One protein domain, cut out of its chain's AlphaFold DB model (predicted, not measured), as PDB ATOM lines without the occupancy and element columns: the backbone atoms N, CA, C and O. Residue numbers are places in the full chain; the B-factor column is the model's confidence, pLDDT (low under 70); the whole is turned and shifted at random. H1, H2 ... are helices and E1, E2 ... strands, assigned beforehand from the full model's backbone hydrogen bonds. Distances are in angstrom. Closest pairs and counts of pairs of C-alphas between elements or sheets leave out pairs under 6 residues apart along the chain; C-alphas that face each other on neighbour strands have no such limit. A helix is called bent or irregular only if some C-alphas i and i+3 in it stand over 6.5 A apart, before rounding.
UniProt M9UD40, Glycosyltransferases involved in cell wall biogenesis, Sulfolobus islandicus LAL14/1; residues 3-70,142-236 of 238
ATOM      1  N   TYR A   3     405.662 275.226 209.772       83.69
ATOM      2  CA  TYR A   3     405.317 273.966 209.123       83.69
ATOM      3  C   TYR A   3     406.584 273.277 208.614       83.69
ATOM      4  O   TYR A   3     407.560 273.945 208.263       83.69
ATOM      5  N   ASN A   4     406.584 271.948 208.640       86.31
ATOM      6  CA  ASN A   4     407.695 271.136 208.155       86.31
ATOM      7  C   ASN A   4     407.381 270.531 206.774       86.31
ATOM      8  O   ASN A   4     406.304 270.732 206.221       86.31
ATOM      9  N   GLU A   5     408.333 269.786 206.215       88.56
ATOM     10  CA  GLU A   5     408.211 269.156 204.895       88.56
ATOM     11  C   GLU A   5     406.961 268.269 204.756       88.56
ATOM     12  O   GLU A   5     406.319 268.278 203.706       88.56
ATOM     13  N   SER A   6     406.570 267.546 205.815       90.56
ATOM     14  CA  SER A   6     405.395 266.669 205.760       90.56
ATOM     15  C   SER A   6     404.105 267.448 205.510       90.56
ATOM     16  O   SER A   6     403.256 266.981 204.759       90.56
ATOM     17  N   PHE A   7     403.975 268.664 206.056       91.44
ATOM     18  CA  PHE A   7     402.811 269.516 205.814       91.44
ATOM     19  C   PHE A   7     402.640 269.821 204.324       91.44
ATOM     20  O   PHE A   7     401.550 269.660 203.784       91.44
ATOM     21  N   HIS A   8     403.723 270.223 203.657       90.81
ATOM     22  CA  HIS A   8     403.693 270.578 202.239       90.81
ATOM     23  C   HIS A   8     403.382 269.366 201.362       90.81
ATOM     24  O   HIS A   8     402.467 269.431 200.545       90.81
ATOM     25  N   LYS A   9     404.043 268.230 201.611       93.56
ATOM     26  CA  LYS A   9     403.784 266.979 200.883       93.56
ATOM     27  C   LYS A   9     402.350 266.484 201.046       93.56
ATOM     28  O   LYS A   9     401.737 266.044 200.081       93.56
ATOM     29  N   ILE A  10     401.786 266.597 202.249       93.12
ATOM     30  CA  ILE A  10     400.386 266.236 202.496       93.12
ATOM     31  C   ILE A  10     399.441 267.135 201.701       93.12
ATOM     32  O   ILE A  10     398.471 266.631 201.148       93.12
ATOM     33  N   LEU A  11     399.705 268.442 201.625       91.19
ATOM     34  CA  LEU A  11     398.880 269.358 200.832       91.19
ATOM     35  C   LEU A  11     398.985 269.101 199.325       91.19
ATOM     36  O   LEU A  11     397.984 269.237 198.626       91.19
ATOM     37  N   GLU A  12     400.168 268.735 198.832       92.00
ATOM     38  CA  GLU A  12     400.383 268.363 197.429       92.00
ATOM     39  C   GLU A  12     399.679 267.048 197.075       92.00
ATOM     40  O   GLU A  12     399.095 266.928 195.999       92.00
ATOM     41  N   TRP A  13     399.704 266.079 197.992       94.25
ATOM     42  CA  TRP A  13     399.090 264.769 197.804       94.25
ATOM     43  C   TRP A  13     397.567 264.767 197.995       94.25
ATOM     44  O   TRP A  13     396.867 264.048 197.282       94.25
ATOM     45  N   ALA A  14     397.047 265.522 198.971       91.25
ATOM     46  CA  ALA A  14     395.663 265.413 199.431       91.25
ATOM     47  C   ALA A  14     394.661 265.525 198.266       91.25
ATOM     48  O   ALA A  14     394.566 266.586 197.633       91.25
ATOM     49  N   PRO A  15     393.867 264.471 197.990       90.00
ATOM     50  CA  PRO A  15     392.928 264.511 196.881       90.00
ATOM     51  C   PRO A  15     391.886 265.606 197.095       90.00
ATOM     52  O   PRO A  15     391.278 265.711 198.160       90.00
ATOM     53  N   ARG A  16     391.669 266.436 196.070       86.38
ATOM     54  CA  ARG A  16     390.837 267.645 196.183       86.38
ATOM     55  C   ARG A  16     389.382 267.356 196.542       86.38
ATOM     56  O   ARG A  16     388.705 268.244 197.050       86.38
ATOM     57  N   ASP A  17     388.876 266.172 196.222       89.38
ATOM     58  CA  ASP A  17     387.515 265.707 196.499       89.38
ATOM     59  C   ASP A  17     387.394 264.925 197.818       89.38
ATOM     60  O   ASP A  17     386.295 264.500 198.176       89.38
ATOM     61  N   LYS A  18     388.498 264.743 198.549       93.69
ATOM     62  CA  LYS A  18     388.559 263.960 199.785       93.69
ATOM     63  C   LYS A  18     388.904 264.840 200.977       93.69
ATOM     64  O   LYS A  18     389.486 265.916 200.860       93.69
ATOM     65  N   ARG A  19     388.507 264.368 202.154       95.56
ATOM     66  CA  ARG A  19     388.758 265.008 203.446       95.56
ATOM     67  C   ARG A  19     389.884 264.269 204.147       95.56
ATOM     68  O   ARG A  19     389.759 263.073 204.413       95.56
ATOM     69  N   THR A  20     390.940 264.985 204.501       95.88
ATOM     70  CA  THR A  20     392.136 264.396 205.103       95.88
ATOM     71  C   THR A  20     392.324 264.930 206.512       95.88
ATOM     72  O   THR A  20     392.546 266.123 206.718       95.88
ATOM     73  N   LEU A  21     392.245 264.038 207.495       95.88
ATOM     74  CA  LEU A  21     392.609 264.316 208.880       95.88
ATOM     75  C   LEU A  21     394.098 264.016 209.071       95.88
ATOM     76  O   LEU A  21     394.590 262.987 208.619       95.88
ATOM     77  N   VAL A  22     394.812 264.889 209.770       92.62
ATOM     78  CA  VAL A  22     396.244 264.753 210.033       92.62
ATOM     79  C   VAL A  22     396.488 264.800 211.534       92.62
ATOM     80  O   VAL A  22     395.990 265.708 212.198       92.62
ATOM     81  N   ASN A  23     397.236 263.819 212.053       85.94
ATOM     82  CA  ASN A  23     397.666 263.699 213.453       85.94
ATOM     83  C   ASN A  23     396.569 264.060 214.473       85.94
ATOM     84  O   ASN A  23     396.520 265.193 214.945       85.94
ATOM     85  N   LEU A  24     395.686 263.093 214.762       78.88
ATOM     86  CA  LEU A  24     394.520 263.156 215.662       78.88
ATOM     87  C   LEU A  24     394.108 264.586 216.068       78.88
ATOM     88  O   LEU A  24     394.460 265.062 217.142       78.88
ATOM     89  N   VAL A  25     393.344 265.223 215.170       73.94
ATOM     90  CA  VAL A  25     392.731 266.569 215.250       73.94
ATOM     91  C   VAL A  25     393.670 267.789 215.234       73.94
ATOM     92  O   VAL A  25     393.196 268.907 215.412       73.94
ATOM     93  N   ASN A  26     394.962 267.628 214.919       78.88
ATOM     94  CA  ASN A  26     395.896 268.758 214.766       78.88
ATOM     95  C   ASN A  26     395.918 269.378 213.359       78.88
ATOM     96  O   ASN A  26     396.355 270.515 213.190       78.88
ATOM     97  N   GLY A  27     395.445 268.663 212.337       87.00
ATOM     98  CA  GLY A  27     395.289 269.202 210.987       87.00
ATOM     99  C   GLY A  27     394.078 268.609 210.283       87.00
ATOM    100  O   GLY A  27     393.818 267.415 210.395       87.00
ATOM    101  N   PHE A  28     393.334 269.430 209.543       91.69
ATOM    102  CA  PHE A  28     392.172 268.972 208.787       91.69
ATOM    103  C   PHE A  28     392.109 269.676 207.432       91.69
ATOM    104  O   PHE A  28     391.862 270.879 207.352       91.69
ATOM    105  N   VAL A  29     392.378 268.922 206.367       92.00
ATOM    106  CA  VAL A  29     392.357 269.397 204.981       92.00
ATOM    107  C   VAL A  29     391.013 269.015 204.378       92.00
ATOM    108  O   VAL A  29     390.706 267.841 204.181       92.00
ATOM    109  N   VAL A  30     390.189 270.023 204.127       91.56
ATOM    110  CA  VAL A  30     388.824 269.869 203.627       91.56
ATOM    111  C   VAL A  30     388.425 271.133 202.875       91.56
ATOM    112  O   VAL A  30     388.885 272.232 203.194       91.56
ATOM    113  N   LYS A  31     387.561 270.985 201.866       91.81
ATOM    114  CA  LYS A  31     386.973 272.132 201.176       91.81
ATOM    115  C   LYS A  31     386.193 273.003 202.154       91.81
ATOM    116  O   LYS A  31     385.441 272.509 202.996       91.81
ATOM    117  N   ARG A  32     386.335 274.318 202.003       91.88
ATOM    118  CA  ARG A  32     385.638 275.300 202.840       91.88
ATOM    119  C   ARG A  32     384.126 275.102 202.778       91.88
ATOM    120  O   ARG A  32     383.461 275.190 203.804       91.88
ATOM    121  N   GLU A  33     383.602 274.821 201.593       92.56
ATOM    122  CA  GLU A  33     382.174 274.651 201.327       92.56
ATOM    123  C   GLU A  33     381.616 273.479 202.139       92.56
ATOM    124  O   GLU A  33     380.608 273.634 202.817       92.56
ATOM    125  N   THR A  34     382.348 272.362 202.203       91.38
ATOM    126  CA  THR A  34     381.970 271.183 202.999       91.38
ATOM    127  C   THR A  34     381.870 271.485 204.492       91.38
ATOM    128  O   THR A  34     381.014 270.928 205.180       91.38
ATOM    129  N   ILE A  35     382.733 272.366 205.011       90.31
ATOM    130  CA  ILE A  35     382.587 272.882 206.372       90.31
ATOM    131  C   ILE A  35     381.307 273.727 206.418       90.31
ATOM    132  O   ILE A  35     380.367 273.367 207.122       90.31
ATOM    133  N   LEU A  36     381.221 274.807 205.637       90.81
ATOM    134  CA  LEU A  36     380.120 275.778 205.707       90.81
ATOM    135  C   LEU A  36     378.720 275.156 205.565       90.81
ATOM    136  O   LEU A  36     377.819 275.557 206.301       90.81
ATOM    137  N   GLU A  37     378.555 274.155 204.700       91.94
ATOM    138  CA  GLU A  37     377.304 273.415 204.487       91.94
ATOM    139  C   GLU A  37     376.781 272.720 205.751       91.94
ATOM    140  O   GLU A  37     375.570 272.583 205.921       91.94
ATOM    141  N   LYS A  38     377.659 272.300 206.675       89.75
ATOM    142  CA  LYS A  38     377.217 271.716 207.953       89.75
ATOM    143  C   LYS A  38     376.538 272.745 208.853       89.75
ATOM    144  O   LYS A  38     375.628 272.377 209.597       89.75
ATOM    145  N   GLY A  39     376.974 274.005 208.791       84.00
ATOM    146  CA  GLY A  39     376.422 275.121 209.557       84.00
ATOM    147  C   GLY A  39     376.282 274.859 211.065       84.00
ATOM    148  O   GLY A  39     376.872 273.938 211.637       84.00
ATOM    149  N   SER A  40     375.472 275.691 211.733       85.69
ATOM    150  CA  SER A  40     375.084 275.514 213.146       85.69
ATOM    151  C   SER A  40     376.264 275.223 214.086       85.69
ATOM    152  O   SER A  40     376.219 274.305 214.918       85.69
ATOM    153  N   TRP A  41     377.349 275.982 213.921       86.19
ATOM    154  CA  TRP A  41     378.578 275.808 214.688       86.19
ATOM    155  C   TRP A  41     378.362 276.094 216.163       86.19
ATOM    156  O   TRP A  41     377.614 276.994 216.554       86.19
ATOM    157  N   ARG A  42     378.989 275.273 217.001       86.94
ATOM    158  CA  ARG A  42     378.733 275.282 218.437       86.94
ATOM    159  C   ARG A  42     379.717 276.208 219.124       86.94
ATOM    160  O   ARG A  42     380.911 276.170 218.861       86.94
ATOM    161  N   ASN A  43     379.211 276.999 220.063       89.31
ATOM    162  CA  ASN A  43     380.053 277.815 220.925       89.31
ATOM    163  C   ASN A  43     380.685 276.939 222.024       89.31
ATOM    164  O   ASN A  43     380.154 276.812 223.140       89.31
ATOM    165  N   LEU A  44     381.780 276.279 221.655       92.00
ATOM    166  CA  LEU A  44     382.598 275.416 222.497       92.00
ATOM    167  C   LEU A  44     383.996 276.030 222.621       92.00
ATOM    168  O   LEU A  44     384.648 276.302 221.623       92.00
ATOM    169  N   ASN A  45     384.479 276.213 223.850       89.56
ATOM    170  CA  ASN A  45     385.858 276.657 224.091       89.56
ATOM    171  C   ASN A  45     386.866 275.499 224.068       89.56
ATOM    172  O   ASN A  45     388.075 275.728 224.048       89.56
ATOM    173  N   ARG A  46     386.384 274.255 224.175       90.00
ATOM    174  CA  ARG A  46     387.203 273.044 224.250       90.00
ATOM    175  C   ARG A  46     386.451 271.870 223.627       90.00
ATOM    176  O   ARG A  46     385.230 271.823 223.744       90.00
ATOM    177  N   ALA A  47     387.195 270.934 223.034       92.69
ATOM    178  CA  ALA A  47     386.671 269.804 222.260       92.69
ATOM    179  C   ALA A  47     385.898 270.209 220.986       92.69
ATOM    180  O   ALA A  47     385.117 269.418 220.465       92.69
ATOM    181  N   GLU A  48     386.089 271.442 220.513       92.69
ATOM    182  CA  GLU A  48     385.517 271.939 219.256       92.69
ATOM    183  C   GLU A  48     386.157 271.247 218.047       92.69
ATOM    184  O   GLU A  48     385.437 270.739 217.197       92.69
ATOM    185  N   ASP A  49     387.478 271.113 218.048       91.44
ATOM    186  CA  ASP A  49     388.272 270.265 217.156       91.44
ATOM    187  C   ASP A  49     387.676 268.857 216.952       91.44
ATOM    188  O   ASP A  49     387.382 268.448 215.825       91.44
ATOM    189  N   TRP A  50     387.421 268.126 218.041       94.12
ATOM    190  CA  TRP A  50     386.818 266.789 217.992       94.12
ATOM    191  C   TRP A  50     385.374 266.809 217.484       94.12
ATOM    192  O   TRP A  50     384.956 265.908 216.751       94.12
ATOM    193  N   GLU A  51     384.594 267.816 217.873       94.94
ATOM    194  CA  GLU A  51     383.206 267.972 217.435       94.94
ATOM    195  C   GLU A  51     383.133 268.229 215.926       94.94
ATOM    196  O   GLU A  51     382.386 267.546 215.229       94.94
ATOM    197  N   ILE A  52     383.961 269.135 215.399       93.69
ATOM    198  CA  ILE A  52     384.017 269.447 213.968       93.69
ATOM    199  C   ILE A  52     384.443 268.221 213.169       93.69
ATOM    200  O   ILE A  52     383.749 267.845 212.223       93.69
ATOM    201  N   VAL A  53     385.544 267.568 213.550       94.88
ATOM    202  CA  VAL A  53     386.059 266.406 212.811       94.88
ATOM    203  C   VAL A  53     385.048 265.261 212.817       94.88
ATOM    204  O   VAL A  53     384.797 264.660 211.773       94.88
ATOM    205  N   SER A  54     384.404 264.986 213.955       95.50
ATOM    206  CA  SER A  54     383.379 263.939 214.040       95.50
ATOM    207  C   SER A  54     382.087 264.282 213.290       95.50
ATOM    208  O   SER A  54     381.444 263.379 212.760       95.50
ATOM    209  N   ARG A  55     381.706 265.564 213.201       94.25
ATOM    210  CA  ARG A  55     380.518 266.013 212.455       94.25
ATOM    211  C   ARG A  55     380.740 266.034 210.943       94.25
ATOM    212  O   ARG A  55     379.850 265.663 210.175       94.25
ATOM    213  N   VAL A  56     381.890 266.541 210.502       94.81
ATOM    214  CA  VAL A  56     382.234 266.661 209.076       94.81
ATOM    215  C   VAL A  56     382.650 265.303 208.512       94.81
ATOM    216  O   VAL A  56     382.296 264.975 207.375       94.81
ATOM    217  N   GLY A  57     383.353 264.503 209.315       95.00
ATOM    218  CA  GLY A  57     383.963 263.247 208.905       95.00
ATOM    219  C   GLY A  57     385.202 263.455 208.034       95.00
ATOM    220  O   GLY A  57     385.481 264.549 207.549       95.00
ATOM    221  N   PHE A  58     385.946 262.375 207.822       96.81
ATOM    222  CA  PHE A  58     387.130 262.353 206.966       96.81
ATOM    223  C   PHE A  58     387.199 261.042 206.182       96.81
ATOM    224  O   PHE A  58     386.618 260.032 206.594       96.81
ATOM    225  N   ASP A  59     387.892 261.076 205.050       97.38
ATOM    226  CA  ASP A  59     388.071 259.948 204.137       97.38
ATOM    227  C   ASP A  59     389.443 259.295 204.340       97.38
ATOM    228  O   ASP A  59     389.533 258.071 204.319       97.38
ATOM    229  N   TYR A  60     390.468 260.100 204.638       96.94
ATOM    230  CA  TYR A  60     391.823 259.637 204.933       96.94
ATOM    231  C   TYR A  60     392.336 260.178 206.257       96.94
ATOM    232  O   TYR A  60     392.018 261.304 206.656       96.94
ATOM    233  N   PHE A  61     393.173 259.382 206.910       97.44
ATOM    234  CA  PHE A  61     393.917 259.784 208.088       97.44
ATOM    235  C   PHE A  61     395.422 259.628 207.861       97.44
ATOM    236  O   PHE A  61     395.895 258.542 207.541       97.44
ATOM    237  N   ILE A  62     396.179 260.706 208.066       96.62
ATOM    238  CA  ILE A  62     397.638 260.717 207.928       96.62
ATOM    239  C   ILE A  62     398.273 260.923 209.315       96.62
ATOM    240  O   ILE A  62     398.119 261.996 209.911       96.62
ATOM    241  N   PRO A  63     399.016 259.940 209.848       94.44
ATOM    242  CA  PRO A  63     399.661 260.014 211.158       94.44
ATOM    243  C   PRO A  63     400.991 260.783 211.078       94.44
ATOM    244  O   PRO A  63     402.048 260.225 211.351       94.44
ATOM    245  N   ALA A  64     400.963 262.050 210.652       92.25
ATOM    246  CA  ALA A  64     402.169 262.853 210.444       92.25
ATOM    247  C   ALA A  64     402.219 264.105 211.324       92.25
ATOM    248  O   ALA A  64     401.278 264.899 211.370       92.25
ATOM    249  N   LEU A  65     403.367 264.345 211.952       88.81
ATOM    250  CA  LEU A  65     403.694 265.625 212.569       88.81
ATOM    251  C   LEU A  65     403.935 266.684 211.495       88.81
ATOM    252  O   LEU A  65     404.978 266.669 210.854       88.81
ATOM    253  N   THR A  66     403.027 267.650 211.352       87.25
ATOM    254  CA  THR A  66     403.098 268.721 210.335       87.25
ATOM    255  C   THR A  66     403.764 270.008 210.811       87.25
ATOM    256  O   THR A  66     404.172 270.844 210.000       87.25
ATOM    257  N   HIS A  67     403.897 270.191 212.123       80.00
ATOM    258  CA  HIS A  67     404.531 271.364 212.708       80.00
ATOM    259  C   HIS A  67     405.183 271.048 214.056       80.00
ATOM    260  O   HIS A  67     404.796 270.112 214.753       80.00
ATOM    261  N   ALA A  68     406.135 271.894 214.447       67.06
ATOM    262  CA  ALA A  68     406.624 271.968 215.819       67.06
ATOM    263  C   ALA A  68     405.746 272.930 216.632       67.06
ATOM    264  O   ALA A  68     405.431 274.043 216.186       67.06
ATOM    265  N   GLU A  69     405.358 272.524 217.836       64.88
ATOM    266  CA  GLU A  69     404.697 273.408 218.786       64.88
ATOM    267  C   GLU A  69     405.722 274.361 219.408       64.88
ATOM    268  O   GLU A  69     406.533 274.012 220.265       64.88
ATOM    269  N   LEU A  70     405.703 275.619 218.962       47.59
ATOM    270  CA  LEU A  70     406.688 276.603 219.414       47.59
ATOM    271  C   LEU A  70     406.460 277.026 220.873       47.59
ATOM    272  O   LEU A  70     407.441 277.308 221.565       47.59
ATOM    273  N   GLU A 142     377.505 254.612 218.756       93.62
ATOM    274  CA  GLU A 142     378.066 253.748 219.803       93.62
ATOM    275  C   GLU A 142     379.124 254.457 220.655       93.62
ATOM    276  O   GLU A 142     379.187 254.253 221.866       93.62
ATOM    277  N   TYR A 143     379.909 255.359 220.064       96.06
ATOM    278  CA  TYR A 143     381.094 255.942 220.703       96.06
ATOM    279  C   TYR A 143     380.958 257.438 220.975       96.06
ATOM    280  O   TYR A 143     380.177 258.134 220.334       96.06
ATOM    281  N   ASN A 144     381.712 257.958 221.945       97.56
ATOM    282  CA  ASN A 144     381.903 259.403 222.030       97.56
ATOM    283  C   ASN A 144     382.760 259.886 220.844       97.56
ATOM    284  O   ASN A 144     383.435 259.087 220.191       97.56
ATOM    285  N   ASN A 145     382.753 261.189 220.567       97.31
ATOM    286  CA  ASN A 145     383.413 261.754 219.390       97.31
ATOM    287  C   ASN A 145     384.923 261.505 219.367       97.31
ATOM    288  O   ASN A 145     385.475 261.314 218.287       97.31
ATOM    289  N   GLY A 146     385.579 261.456 220.530       95.88
ATOM    290  CA  GLY A 146     387.001 261.128 220.628       95.88
ATOM    291  C   GLY A 146     387.283 259.687 220.213       95.88
ATOM    292  O   GLY A 146     388.044 259.440 219.280       95.88
ATOM    293  N   VAL A 147     386.604 258.735 220.861       97.31
ATOM    294  CA  VAL A 147     386.747 257.296 220.584       97.31
ATOM    295  C   VAL A 147     386.383 256.977 219.134       97.31
ATOM    296  O   VAL A 147     387.182 256.366 218.430       97.31
ATOM    297  N   GLY A 148     385.224 257.437 218.652       97.56
ATOM    298  CA  GLY A 148     384.770 257.164 217.286       97.56
ATOM    299  C   GLY A 148     385.711 257.728 216.218       97.56
ATOM    300  O   GLY A 148     385.967 257.072 215.208       97.56
ATOM    301  N   THR A 149     386.293 258.904 216.468       97.19
ATOM    302  CA  THR A 149     387.287 259.511 215.569       97.19
ATOM    303  C   THR A 149     388.589 258.715 215.550       97.19
ATOM    304  O   THR A 149     389.113 258.473 214.470       97.19
ATOM    305  N   ILE A 150     389.091 258.263 216.705       96.81
ATOM    306  CA  ILE A 150     390.316 257.448 216.780       96.81
ATOM    307  C   ILE A 150     390.123 256.103 216.073       96.81
ATOM    308  O   ILE A 150     390.979 255.700 215.290       96.81
ATOM    309  N   LEU A 151     388.990 255.430 216.293       97.06
ATOM    310  CA  LEU A 151     388.686 254.169 215.608       97.06
ATOM    311  C   LEU A 151     388.575 254.373 214.091       97.06
ATOM    312  O   LEU A 151     389.214 253.656 213.327       97.06
ATOM    313  N   SER A 152     387.868 255.421 213.659       97.31
ATOM    314  CA  SER A 152     387.787 255.785 212.238       97.31
ATOM    315  C   SER A 152     389.158 256.125 211.644       97.31
ATOM    316  O   SER A 152     389.404 255.845 210.473       97.31
ATOM    317  N   ALA A 153     390.053 256.732 212.431       97.19
ATOM    318  CA  ALA A 153     391.401 257.086 212.005       97.19
ATOM    319  C   ALA A 153     392.263 255.841 211.777       97.19
ATOM    320  O   ALA A 153     392.981 255.789 210.785       97.19
ATOM    321  N   LEU A 154     392.146 254.823 212.635       96.75
ATOM    322  CA  LEU A 154     392.821 253.533 212.445       96.75
ATOM    323  C   LEU A 154     392.336 252.804 211.190       96.75
ATOM    324  O   LEU A 154     393.134 252.200 210.474       96.75
ATOM    325  N   ASP A 155     391.035 252.862 210.912       96.31
ATOM    326  CA  ASP A 155     390.466 252.164 209.760       96.31
ATOM    327  C   ASP A 155     390.830 252.853 208.429       96.31
ATOM    328  O   ASP A 155     391.012 252.170 207.419       96.31
ATOM    329  N   LYS A 156     390.994 254.186 208.442       97.12
ATOM    330  CA  LYS A 156     391.248 255.049 207.267       97.12
ATOM    331  C   LYS A 156     392.691 255.556 207.158       97.12
ATOM    332  O   LYS A 156     392.949 256.550 206.474       97.12
ATOM    333  N   ILE A 157     393.612 254.932 207.883       97.19
ATOM    334  CA  ILE A 157     395.011 255.349 207.925       97.19
ATOM    335  C   ILE A 157     395.696 255.147 206.570       97.19
ATOM    336  O   ILE A 157     395.474 254.135 205.907       97.19
ATOM    337  N   ILE A 158     396.540 256.105 206.195       96.38
ATOM    338  CA  ILE A 158     397.447 256.037 205.049       96.38
ATOM    339  C   ILE A 158     398.878 256.031 205.583       96.38
ATOM    340  O   ILE A 158     399.240 256.885 206.400       96.38
ATOM    341  N   ASP A 159     399.685 255.061 205.150       95.38
ATOM    342  CA  ASP A 159     401.097 255.001 205.522       95.38
ATOM    343  C   ASP A 159     401.868 256.159 204.857       95.38
ATOM    344  O   ASP A 159     401.651 256.486 203.691       95.38
ATOM    345  N   LEU A 160     402.797 256.787 205.582       94.88
ATOM    346  CA  LEU A 160     403.533 257.964 205.101       94.88
ATOM    347  C   LEU A 160     404.356 257.671 203.843       94.88
ATOM    348  O   LEU A 160     404.492 258.536 202.973       94.88
ATOM    349  N   LYS A 161     404.839 256.431 203.705       93.38
ATOM    350  CA  LYS A 161     405.561 255.973 202.512       93.38
ATOM    351  C   LYS A 161     404.720 256.056 201.234       93.38
ATOM    352  O   LYS A 161     405.274 256.325 200.174       93.38
ATOM    353  N   GLU A 162     403.400 255.869 201.326       93.88
ATOM    354  CA  GLU A 162     402.490 255.902 200.167       93.88
ATOM    355  C   GLU A 162     402.372 257.305 199.567       93.88
ATOM    356  O   GLU A 162     402.003 257.465 198.407       93.88
ATOM    357  N   ILE A 163     402.715 258.322 200.355       94.00
ATOM    358  CA  ILE A 163     402.588 259.735 199.997       94.00
ATOM    359  C   ILE A 163     403.953 260.438 199.944       94.00
ATOM    360  O   ILE A 163     404.034 261.665 199.923       94.00
ATOM    361  N   GLY A 164     405.047 259.665 199.957       93.50
ATOM    362  CA  GLY A 164     406.417 260.178 199.868       93.50
ATOM    363  C   GLY A 164     406.882 260.986 201.086       93.50
ATOM    364  O   GLY A 164     407.848 261.752 200.984       93.50
ATOM    365  N   VAL A 165     406.218 260.854 202.239       92.81
ATOM    366  CA  VAL A 165     406.626 261.493 203.498       92.81
ATOM    367  C   VAL A 165     407.566 260.556 204.254       92.81
ATOM    368  O   VAL A 165     407.317 259.362 204.373       92.81
ATOM    369  N   ASN A 166     408.667 261.107 204.768       91.50
ATOM    370  CA  ASN A 166     409.638 260.337 205.541       91.50
ATOM    371  C   ASN A 166     409.028 259.880 206.879       91.50
ATOM    372  O   ASN A 166     408.412 260.685 207.584       91.50
ATOM    373  N   ASP A 167     409.264 258.617 207.239       91.38
ATOM    374  CA  ASP A 167     408.772 257.998 208.473       91.38
ATOM    375  C   ASP A 167     409.213 258.732 209.746       91.38
ATOM    376  O   ASP A 167     408.498 258.666 210.737       91.38
ATOM    377  N   LYS A 168     410.259 259.570 209.696       88.44
ATOM    378  CA  LYS A 168     410.652 260.438 210.816       88.44
ATOM    379  C   LYS A 168     409.552 261.374 211.317       88.44
ATOM    380  O   LYS A 168     409.629 261.894 212.426       88.44
ATOM    381  N   TYR A 169     408.552 261.642 210.481       89.56
ATOM    382  CA  TYR A 169     407.390 262.449 210.841       89.56
ATOM    383  C   TYR A 169     406.212 261.612 211.343       89.56
ATOM    384  O   TYR A 169     405.190 262.193 211.706       89.56
ATOM    385  N   PHE A 170     406.330 260.285 211.367       92.56
ATOM    386  CA  PHE A 170     405.282 259.391 211.823       92.56
ATOM    387  C   PHE A 170     405.005 259.611 213.307       92.56
ATOM    388  O   PHE A 170     405.862 259.422 214.168       92.56
ATOM    389  N   LEU A 171     403.765 259.974 213.612       91.19
ATOM    390  CA  LEU A 171     403.250 259.992 214.965       91.19
ATOM    391  C   LEU A 171     401.773 259.627 214.950       91.19
ATOM    392  O   LEU A 171     400.928 260.356 214.424       91.19
ATOM    393  N   PHE A 172     401.458 258.531 215.626       92.62
ATOM    394  CA  PHE A 172     400.105 258.245 216.078       92.62
ATOM    395  C   PHE A 172     400.097 258.338 217.598       92.62
ATOM    396  O   PHE A 172     400.901 257.689 218.258       92.62
ATOM    397  N   GLY A 173     399.228 259.140 218.200       89.69
ATOM    398  CA  GLY A 173     399.261 259.267 219.652       89.69
ATOM    399  C   GLY A 173     398.287 260.275 220.220       89.69
ATOM    400  O   GLY A 173     397.684 261.071 219.507       89.69
ATOM    401  N   GLY A 174     398.137 260.234 221.535       88.19
ATOM    402  CA  GLY A 174     397.216 261.095 222.257       88.19
ATOM    403  C   GLY A 174     397.413 260.997 223.761       88.19
ATOM    404  O   GLY A 174     398.442 260.537 224.250       88.19
ATOM    405  N   TYR A 175     396.418 261.446 224.517       88.62
ATOM    406  CA  TYR A 175     396.477 261.417 225.973       88.62
ATOM    407  C   TYR A 175     396.322 259.983 226.504       88.62
ATOM    408  O   TYR A 175     395.257 259.376 226.361       88.62
ATOM    409  N   TRP A 176     397.361 259.470 227.169       86.94
ATOM    410  CA  TRP A 176     397.433 258.100 227.691       86.94
ATOM    411  C   TRP A 176     396.231 257.741 228.561       86.94
ATOM    412  O   TRP A 176     395.618 256.693 228.377       86.94
ATOM    413  N   GLY A 177     395.836 258.640 229.468       87.56
ATOM    414  CA  GLY A 177     394.713 258.395 230.371       87.56
ATOM    415  C   GLY A 177     393.383 258.186 229.643       87.56
ATOM    416  O   GLY A 177     392.568 257.393 230.101       87.56
ATOM    417  N   PHE A 178     393.171 258.850 228.501       90.69
ATOM    418  CA  PHE A 178     391.977 258.643 227.679       90.69
ATOM    419  C   PHE A 178     392.059 257.311 226.936       90.69
ATOM    420  O   PHE A 178     391.095 256.554 226.936       90.69
ATOM    421  N   PHE A 179     393.219 256.999 226.353       92.44
ATOM    422  CA  PHE A 179     393.400 255.775 225.578       92.44
ATOM    423  C   PHE A 179     393.217 254.544 226.467       92.44
ATOM    424  O   PHE A 179     392.385 253.693 226.166       92.44
ATOM    425  N   SER A 180     393.899 254.523 227.613       91.25
ATOM    426  CA  SER A 180     393.800 253.446 228.597       91.25
ATOM    427  C   SER A 180     392.383 253.300 229.163       91.25
ATOM    428  O   SER A 180     391.891 252.183 229.287       91.25
ATOM    429  N   ALA A 181     391.678 254.402 229.460       92.25
ATOM    430  CA  ALA A 181     390.319 254.328 230.006       92.25
ATOM    431  C   ALA A 181     389.321 253.651 229.049       92.25
ATOM    432  O   ALA A 181     388.383 253.001 229.505       92.25
ATOM    433  N   TYR A 182     389.536 253.779 227.739       94.81
ATOM    434  CA  TYR A 182     388.701 253.172 226.703       94.81
ATOM    435  C   TYR A 182     389.319 251.913 226.067       94.81
ATOM    436  O   TYR A 182     388.786 251.430 225.071       94.81
ATOM    437  N   ASN A 183     390.420 251.379 226.615       93.88
ATOM    438  CA  ASN A 183     391.208 250.278 226.030       93.88
ATOM    439  C   ASN A 183     391.636 250.523 224.567       93.88
ATOM    440  O   ASN A 183     391.842 249.580 223.803       93.88
ATOM    441  N   LEU A 184     391.749 251.788 224.156       95.38
ATOM    442  CA  LEU A 184     392.146 252.145 222.797       95.38
ATOM    443  C   LEU A 184     393.591 251.757 222.522       95.38
ATOM    444  O   LEU A 184     393.906 251.390 221.401       95.38
ATOM    445  N   ASP A 185     394.456 251.820 223.528       93.56
ATOM    446  CA  ASP A 185     395.854 251.426 223.405       93.56
ATOM    447  C   ASP A 185     396.002 249.975 222.939       93.56
ATOM    448  O   ASP A 185     396.755 249.731 222.008       93.56
ATOM    449  N   LYS A 186     395.208 249.044 223.481       94.50
ATOM    450  CA  LYS A 186     395.202 247.642 223.029       94.50
ATOM    451  C   LYS A 186     394.734 247.504 221.581       94.50
ATOM    452  O   LYS A 186     395.373 246.832 220.783       94.50
ATOM    453  N   ILE A 187     393.651 248.198 221.223       96.25
ATOM    454  CA  ILE A 187     393.118 248.191 219.851       96.25
ATOM    455  C   ILE A 187     394.152 248.755 218.866       96.25
ATOM    456  O   ILE A 187     394.291 248.255 217.750       96.25
ATOM    457  N   ILE A 188     394.874 249.805 219.262       95.75
ATOM    458  CA  ILE A 188     395.931 250.413 218.451       95.75
ATOM    459  C   ILE A 188     397.124 249.463 218.336       95.75
ATOM    460  O   ILE A 188     397.616 249.285 217.225       95.75
ATOM    461  N   ASP A 189     397.553 248.831 219.433       94.31
ATOM    462  CA  ASP A 189     398.654 247.857 219.446       94.31
ATOM    463  C   ASP A 189     398.395 246.704 218.460       94.31
ATOM    464  O   ASP A 189     399.311 246.261 217.772       94.31
ATOM    465  N   GLU A 190     397.140 246.264 218.340       94.62
ATOM    466  CA  GLU A 190     396.730 245.214 217.404       94.62
ATOM    467  C   GLU A 190     396.605 245.720 215.960       94.62
ATOM    468  O   GLU A 190     397.131 245.106 215.029       94.62
ATOM    469  N   LYS A 191     395.893 246.832 215.739       96.06
ATOM    470  CA  LYS A 191     395.543 247.283 214.382       96.06
ATOM    471  C   LYS A 191     396.660 248.054 213.693       96.06
ATOM    472  O   LYS A 191     396.886 247.854 212.499       96.06
ATOM    473  N   LEU A 192     397.328 248.964 214.400       95.94
ATOM    474  CA  LEU A 192     398.252 249.919 213.788       95.94
ATOM    475  C   LEU A 192     399.405 249.220 213.044       95.94
ATOM    476  O   LEU A 192     399.616 249.560 211.876       95.94
ATOM    477  N   PRO A 193     400.084 248.196 213.608       95.06
ATOM    478  CA  PRO A 193     401.194 247.550 212.914       95.06
ATOM    479  C   PRO A 193     400.795 246.867 211.601       95.06
ATOM    480  O   PRO A 193     401.578 246.832 210.653       95.06
ATOM    481  N   THR A 194     399.558 246.368 211.514       95.06
ATOM    482  CA  THR A 194     399.037 245.724 210.293       95.06
ATOM    483  C   THR A 194     398.821 246.710 209.145       95.06
ATOM    484  O   THR A 194     398.762 246.306 207.987       95.06
ATOM    485  N   LYS A 195     398.706 248.006 209.459       94.88
ATOM    486  CA  LYS A 195     398.427 249.073 208.495       94.88
ATOM    487  C   LYS A 195     399.681 249.809 208.040       94.88
ATOM    488  O   LYS A 195     399.785 250.153 206.871       94.88
ATOM    489  N   VAL A 196     400.614 250.063 208.956       95.00
ATOM    490  CA  VAL A 196     401.773 250.942 208.700       95.00
ATOM    491  C   VAL A 196     403.122 250.259 208.936       95.00
ATOM    492  O   VAL A 196     404.170 250.901 208.876       95.00
ATOM    493  N   GLY A 197     403.119 248.952 209.203       93.25
ATOM    494  CA  GLY A 197     404.317 248.197 209.555       93.25
ATOM    495  C   GLY A 197     404.736 248.391 211.014       93.25
ATOM    496  O   GLY A 197     403.960 248.827 211.860       93.25
ATOM    497  N   ARG A 198     405.981 248.024 211.334       92.12
ATOM    498  CA  ARG A 198     406.486 248.030 212.714       92.12
ATOM    499  C   ARG A 198     406.431 249.436 213.326       92.12
ATOM    500  O   ARG A 198     406.962 250.382 212.758       92.12
ATOM    501  N   VAL A 199     405.863 249.523 214.526       93.19
ATOM    502  CA  VAL A 199     405.838 250.730 215.361       93.19
ATOM    503  C   VAL A 199     406.366 250.420 216.759       93.19
ATOM    504  O   VAL A 199     406.372 249.271 217.200       93.19
ATOM    505  N   ARG A 200     406.816 251.460 217.450       91.69
ATOM    506  CA  ARG A 200     407.323 251.452 218.821       91.69
ATOM    507  C   ARG A 200     406.426 252.329 219.678       91.69
ATOM    508  O   ARG A 200     406.071 253.432 219.264       91.69
ATOM    509  N   LYS A 201     406.058 251.835 220.857       92.31
ATOM    510  CA  LYS A 201     405.113 252.475 221.776       92.31
ATOM    511  C   LYS A 201     405.871 253.170 222.899       92.31
ATOM    512  O   LYS A 201     406.698 252.555 223.560       92.31
ATOM    513  N   PHE A 202     405.548 254.429 223.160       90.38
ATOM    514  CA  PHE A 202     406.169 255.239 224.203       90.38
ATOM    515  C   PHE A 202     405.117 255.875 225.098       90.38
ATOM    516  O   PHE A 202     404.129 256.432 224.612       90.38
ATOM    517  N   ILE A 203     405.367 255.848 226.405       89.75
ATOM    518  CA  ILE A 203     404.604 256.607 227.397       89.75
ATOM    519  C   ILE A 203     405.527 257.669 227.972       89.75
ATOM    520  O   ILE A 203     406.612 257.362 228.466       89.75
ATOM    521  N   CYS A 204     405.090 258.921 227.911       87.62
ATOM    522  CA  CYS A 204     405.907 260.056 228.302       87.62
ATOM    523  C   CYS A 204     405.408 260.736 229.577       87.62
ATOM    524  O   CYS A 204     404.233 260.641 229.944       87.62
ATOM    525  N   ASN A 205     406.303 261.471 230.234       87.88
ATOM    526  CA  ASN A 205     406.032 262.215 231.468       87.88
ATOM    527  C   ASN A 205     405.031 263.382 231.291       87.88
ATOM    528  O   ASN A 205     404.545 263.932 232.278       87.88
ATOM    529  N   ASP A 206     404.641 263.713 230.056       85.00
ATOM    530  CA  ASP A 206     403.510 264.600 229.747       85.00
ATOM    531  C   ASP A 206     402.148 263.882 229.673       85.00
ATOM    532  O   ASP A 206     401.147 264.482 229.275       85.00
ATOM    533  N   ASN A 207     402.085 262.611 230.084       84.38
ATOM    534  CA  ASN A 207     400.940 261.709 229.918       84.38
ATOM    535  C   ASN A 207     400.551 261.461 228.451       84.38
ATOM    536  O   ASN A 207     399.405 261.092 228.174       84.38
ATOM    537  N   GLY A 208     401.459 261.673 227.501       87.88
ATOM    538  CA  GLY A 208     401.255 261.291 226.110       87.88
ATOM    539  C   GLY A 208     401.605 259.824 225.873       87.88
ATOM    540  O   GLY A 208     402.664 259.360 226.294       87.88
ATOM    541  N   LEU A 209     400.725 259.116 225.166       90.56
ATOM    542  CA  LEU A 209     401.019 257.841 224.521       90.56
ATOM    543  C   LEU A 209     401.340 258.106 223.054       90.56
ATOM    544  O   LEU A 209     400.560 258.771 222.368       90.56
ATOM    545  N   ARG A 210     402.468 257.586 222.579       90.31
ATOM    546  CA  ARG A 210     402.987 257.856 221.239       90.31
ATOM    547  C   ARG A 210     403.456 256.575 220.571       90.31
ATOM    548  O   ARG A 210     404.167 255.787 221.180       90.31
ATOM    549  N   TYR A 211     403.081 256.414 219.315       92.44
ATOM    550  CA  TYR A 211     403.547 255.371 218.419       92.44
ATOM    551  C   TYR A 211     404.382 256.022 217.329       92.44
ATOM    552  O   TYR A 211     403.899 256.924 216.638       92.44
ATOM    553  N   VAL A 212     405.619 255.559 217.197       91.44
ATOM    554  CA  VAL A 212     406.608 256.047 216.226       91.44
ATOM    555  C   VAL A 212     407.263 254.877 215.507       91.44
ATOM    556  O   VAL A 212     407.172 253.745 215.980       91.44
ATOM    557  N   LYS A 213     407.895 255.104 214.359       89.88
ATOM    558  CA  LYS A 213     408.523 254.030 213.578       89.88
ATOM    559  C   LYS A 213     409.997 253.844 213.929       89.88
ATOM    560  O   LYS A 213     410.473 252.708 213.955       89.88
ATOM    561  N   THR A 214     410.710 254.913 214.276       81.06
ATOM    562  CA  THR A 214     412.144 254.867 214.613       81.06
ATOM    563  C   THR A 214     412.494 255.735 215.836       81.06
ATOM    564  O   THR A 214     411.665 256.478 216.356       81.06
ATOM    565  N   LEU A 215     413.717 255.591 216.370       74.06
ATOM    566  CA  LEU A 215     414.204 256.420 217.491       74.06
ATOM    567  C   LEU A 215     414.789 257.754 217.039       74.06
ATOM    568  O   LEU A 215     414.833 258.683 217.835       74.06
ATOM    569  N   GLU A 216     415.207 257.875 215.780       69.69
ATOM    570  CA  GLU A 216     415.700 259.143 215.218       69.69
ATOM    571  C   GLU A 216     414.605 260.233 215.221       69.69
ATOM    572  O   GLU A 216     414.870 261.429 215.137       69.69
ATOM    573  N   GLU A 217     413.353 259.815 215.397       66.69
ATOM    574  CA  GLU A 217     412.128 260.623 215.405       66.69
ATOM    575  C   GLU A 217     411.890 261.280 216.771       66.69
ATOM    576  O   GLU A 217     411.038 262.162 216.898       66.69
ATOM    577  N   PHE A 218     412.651 260.900 217.807       66.44
ATOM    578  CA  PHE A 218     412.429 261.376 219.174       66.44
ATOM    579  C   PHE A 218     412.627 262.877 219.338       66.44
ATOM    580  O   PHE A 218     411.886 263.524 220.081       66.44
ATOM    581  N   ASP A 219     413.582 263.458 218.620       69.00
ATOM    582  CA  ASP A 219     413.779 264.904 218.663       69.00
ATOM    583  C   ASP A 219     412.609 265.641 218.001       69.00
ATOM    584  O   ASP A 219     412.204 266.707 218.465       69.00
ATOM    585  N   ILE A 220     411.964 265.032 217.002       70.12
ATOM    586  CA  ILE A 220     410.749 265.571 216.380       70.12
ATOM    587  C   ILE A 220     409.556 265.453 217.345       70.12
ATOM    588  O   ILE A 220     408.745 266.376 217.439       70.12
ATOM    589  N   ILE A 221     409.480 264.384 218.146       71.44
ATOM    590  CA  ILE A 221     408.475 264.249 219.212       71.44
ATOM    591  C   ILE A 221     408.645 265.334 220.285       71.44
ATOM    592  O   ILE A 221     407.649 265.923 220.715       71.44
ATOM    593  N   LYS A 222     409.881 265.630 220.714       73.25
ATOM    594  CA  LYS A 222     410.153 266.710 221.682       73.25
ATOM    595  C   LYS A 222     409.633 268.050 221.171       73.25
ATOM    596  O   LYS A 222     409.023 268.799 221.933       73.25
ATOM    597  N   LEU A 223     409.784 268.319 219.872       66.25
ATOM    598  CA  LEU A 223     409.242 269.520 219.229       66.25
ATOM    599  C   LEU A 223     407.706 269.591 219.246       66.25
ATOM    600  O   LEU A 223     407.148 270.679 219.098       66.25
ATOM    601  N   ALA A 224     407.020 268.462 219.420       65.25
ATOM    602  CA  ALA A 224     405.566 268.384 219.531       65.25
ATOM    603  C   ALA A 224     405.059 268.361 220.987       65.25
ATOM    604  O   ALA A 224     403.849 268.402 221.209       65.25
ATOM    605  N   SER A 225     405.942 268.298 221.993       73.06
ATOM    606  CA  SER A 225     405.550 268.302 223.408       73.06
ATOM    607  C   SER A 225     405.715 269.672 224.059       73.06
ATOM    608  O   SER A 225     406.674 270.402 223.813       73.06
ATOM    609  N   SER A 226     404.824 269.982 225.005       68.31
ATOM    610  CA  SER A 226     404.969 271.143 225.882       68.31
ATOM    611  C   SER A 226     406.202 271.105 226.773       68.31
ATOM    612  O   SER A 226     406.641 272.150 227.246       68.31
ATOM    613  N   LEU A 227     406.746 269.914 227.024       73.19
ATOM    614  CA  LEU A 227     407.923 269.747 227.870       73.19
ATOM    615  C   LEU A 227     409.237 269.947 227.103       73.19
ATOM    616  O   LEU A 227     410.252 270.213 227.747       73.19
ATOM    617  N   LYS A 228     409.216 269.899 225.760       77.56
ATOM    618  CA  LYS A 228     410.393 270.042 224.887       77.56
ATOM    619  C   LYS A 228     411.565 269.181 225.371       77.56
ATOM    620  O   LYS A 228     411.441 267.964 225.413       77.56
ATOM    621  N   ASP A 229     412.659 269.806 225.801       78.50
ATOM    622  CA  ASP A 229     413.879 269.135 226.263       78.50
ATOM    623  C   ASP A 229     413.694 268.384 227.592       78.50
ATOM    624  O   ASP A 229     414.503 267.532 227.935       78.50
ATOM    625  N   LYS A 230     412.616 268.675 228.334       82.31
ATOM    626  CA  LYS A 230     412.229 267.963 229.564       82.31
ATOM    627  C   LYS A 230     411.298 266.779 229.298       82.31
ATOM    628  O   LYS A 230     410.798 266.171 230.245       82.31
ATOM    629  N   LEU A 231     410.974 266.512 228.031       84.25
ATOM    630  CA  LEU A 231     410.168 265.358 227.673       84.25
ATOM    631  C   LEU A 231     411.004 264.096 227.865       84.25
ATOM    632  O   LEU A 231     411.989 263.870 227.161       84.25
ATOM    633  N   GLU A 232     410.548 263.256 228.779       86.75
ATOM    634  CA  GLU A 232     411.095 261.928 229.008       86.75
ATOM    635  C   GLU A 232     410.031 260.913 228.634       86.75
ATOM    636  O   GLU A 232     408.852 261.071 228.969       86.75
ATOM    637  N   CYS A 233     410.444 259.868 227.934       86.75
ATOM    638  CA  CYS A 233     409.548 258.828 227.476       86.75
ATOM    639  C   CYS A 233     410.188 257.473 227.697       86.75
ATOM    640  O   CYS A 233     411.339 257.252 227.330       86.75
ATOM    641  N   ASN A 234     409.394 256.562 228.237       88.44
ATOM    642  CA  ASN A 234     409.784 255.179 228.397       88.44
ATOM    643  C   ASN A 234     409.158 254.382 227.265       88.44
ATOM    644  O   ASN A 234     407.952 254.493 227.010       88.44
ATOM    645  N   GLU A 235     409.982 253.603 226.573       88.00
ATOM    646  CA  GLU A 235     409.461 252.612 225.647       88.00
ATOM    647  C   GLU A 235     408.676 251.574 226.437       88.00
ATOM    648  O   GLU A 235     409.153 251.017 227.427       88.00
ATOM    649  N   PHE A 236     407.446 251.348 226.005       80.12
ATOM    650  CA  PHE A 236     406.606 250.317 226.567       80.12
ATOM    651  C   PHE A 236     406.870 249.032 225.789       80.12
ATOM    652  O   PHE A 236     406.310 248.833 224.711       80.12
TER     653      PHE A 236
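This is residues 3 to 70 and 142 to 236 of the 238 residues of the protein "Glycosyltransferases involved in cell wall biogenesis" of Sulfolobus islandicus LAL14/1 (UniProt M9UD40). Two small sheets make two halves side by side: E2, E1 and E3 with H1, H3 and H4 packed about them, and the antiparallel sheet E4, E6, E5, E7 with H6 and H7 over one face. H4 and H7 run side by side where the halves meet; H2 lies at one far end, E7 at the other. The printed part has 163 residues, in chain order H1 E1 E2 H2 H3 E3 H4 H5 E4 H6 H7 E5 E6 H8 E7; its class is mixed, helices and strands. It is compact, with a radius of gyration of the C-alphas of 15.4 A, and spans 44 by 35 by 33 A.

Start at H1, residues 5 to 13, which only grazes, with residues 7 to 11, the mixed sheet of E2, residues 27 to 29, E1, residues 20 to 22, and E3, residues 60 to 62. E1 and E2 form an antiparallel hairpin, with N 22 and O 27 2.8 A apart; E3 is parallel to E1, with N 62 and O 21 2.8 A apart. H2, residues 32 to 38, touches H3, residues 48 to 56, about perpendicular at 84 degrees, closest at C-alphas 35 and 56, 6.8 A. H3 touches H4, residues 145 to 155, at a steep tilt of 56 degrees, closest at C-alphas 54 and 145, 5.8 A. H5, residues 160 to 163, only just touches H1, with 3 pairs of C-alphas within 8 A. In the second sheet, E4, residues 172 to 175, is antiparallel to E6, residues 208 to 212, with N 211 and O 172 2.7 A apart. E5, residues 200 to 204, and E6 are a hairpin, with N 200 and O 212 2.7 A apart; E7, residues 233 to 235, is antiparallel to E5, with N 234 and O 203 2.9 A apart. H6, residues 176 to 181, stands up from this sheet over E6 at a height of 8.9 A; H7, residues 184 to 196, on the same face, runs along E6 at 14 degrees on the local plane. H7 touches H4 at a shallow tilt of 28 degrees, the same way, closest at C-alphas 154 and 192, 6.7 A. H8, residues 218 to 224, only grazes this sheet. E4, H6 H7, E5 and E6, H8, E7 are split strand-helix-strand units, same-way strands with another between them, both with right-handed crossovers. Every O i to N i+4 pair is within hydrogen-bond range in H1, H3, H4, H6 and H8; H2 has 2 of 3, H7 6 of 9, and H5 is too short for one.

Find C-alpha 5 at (408.211, 269.156, 204.895), where H1 begins its 12.4 A. H4 measures 15.3 A, and H7, only just irregular with C-alphas 190 and 193 6.7 A apart, 17.1 A. E7 ends at C-alpha 235, (409.461, 252.612, 225.647).

The two C-alphas farthest apart, those of Glu 37 and Asn 234, are 44.3 A apart. Residues 71 to 141 are not printed; look across that cut from C-alpha 70 to C-alpha 142, 36.6 A. Of the links printed whole, none is long. The mean pLDDT of the printed part is 89.1; residues 68 to 70, 216 to 219, 223 to 224 and 226 are under 70.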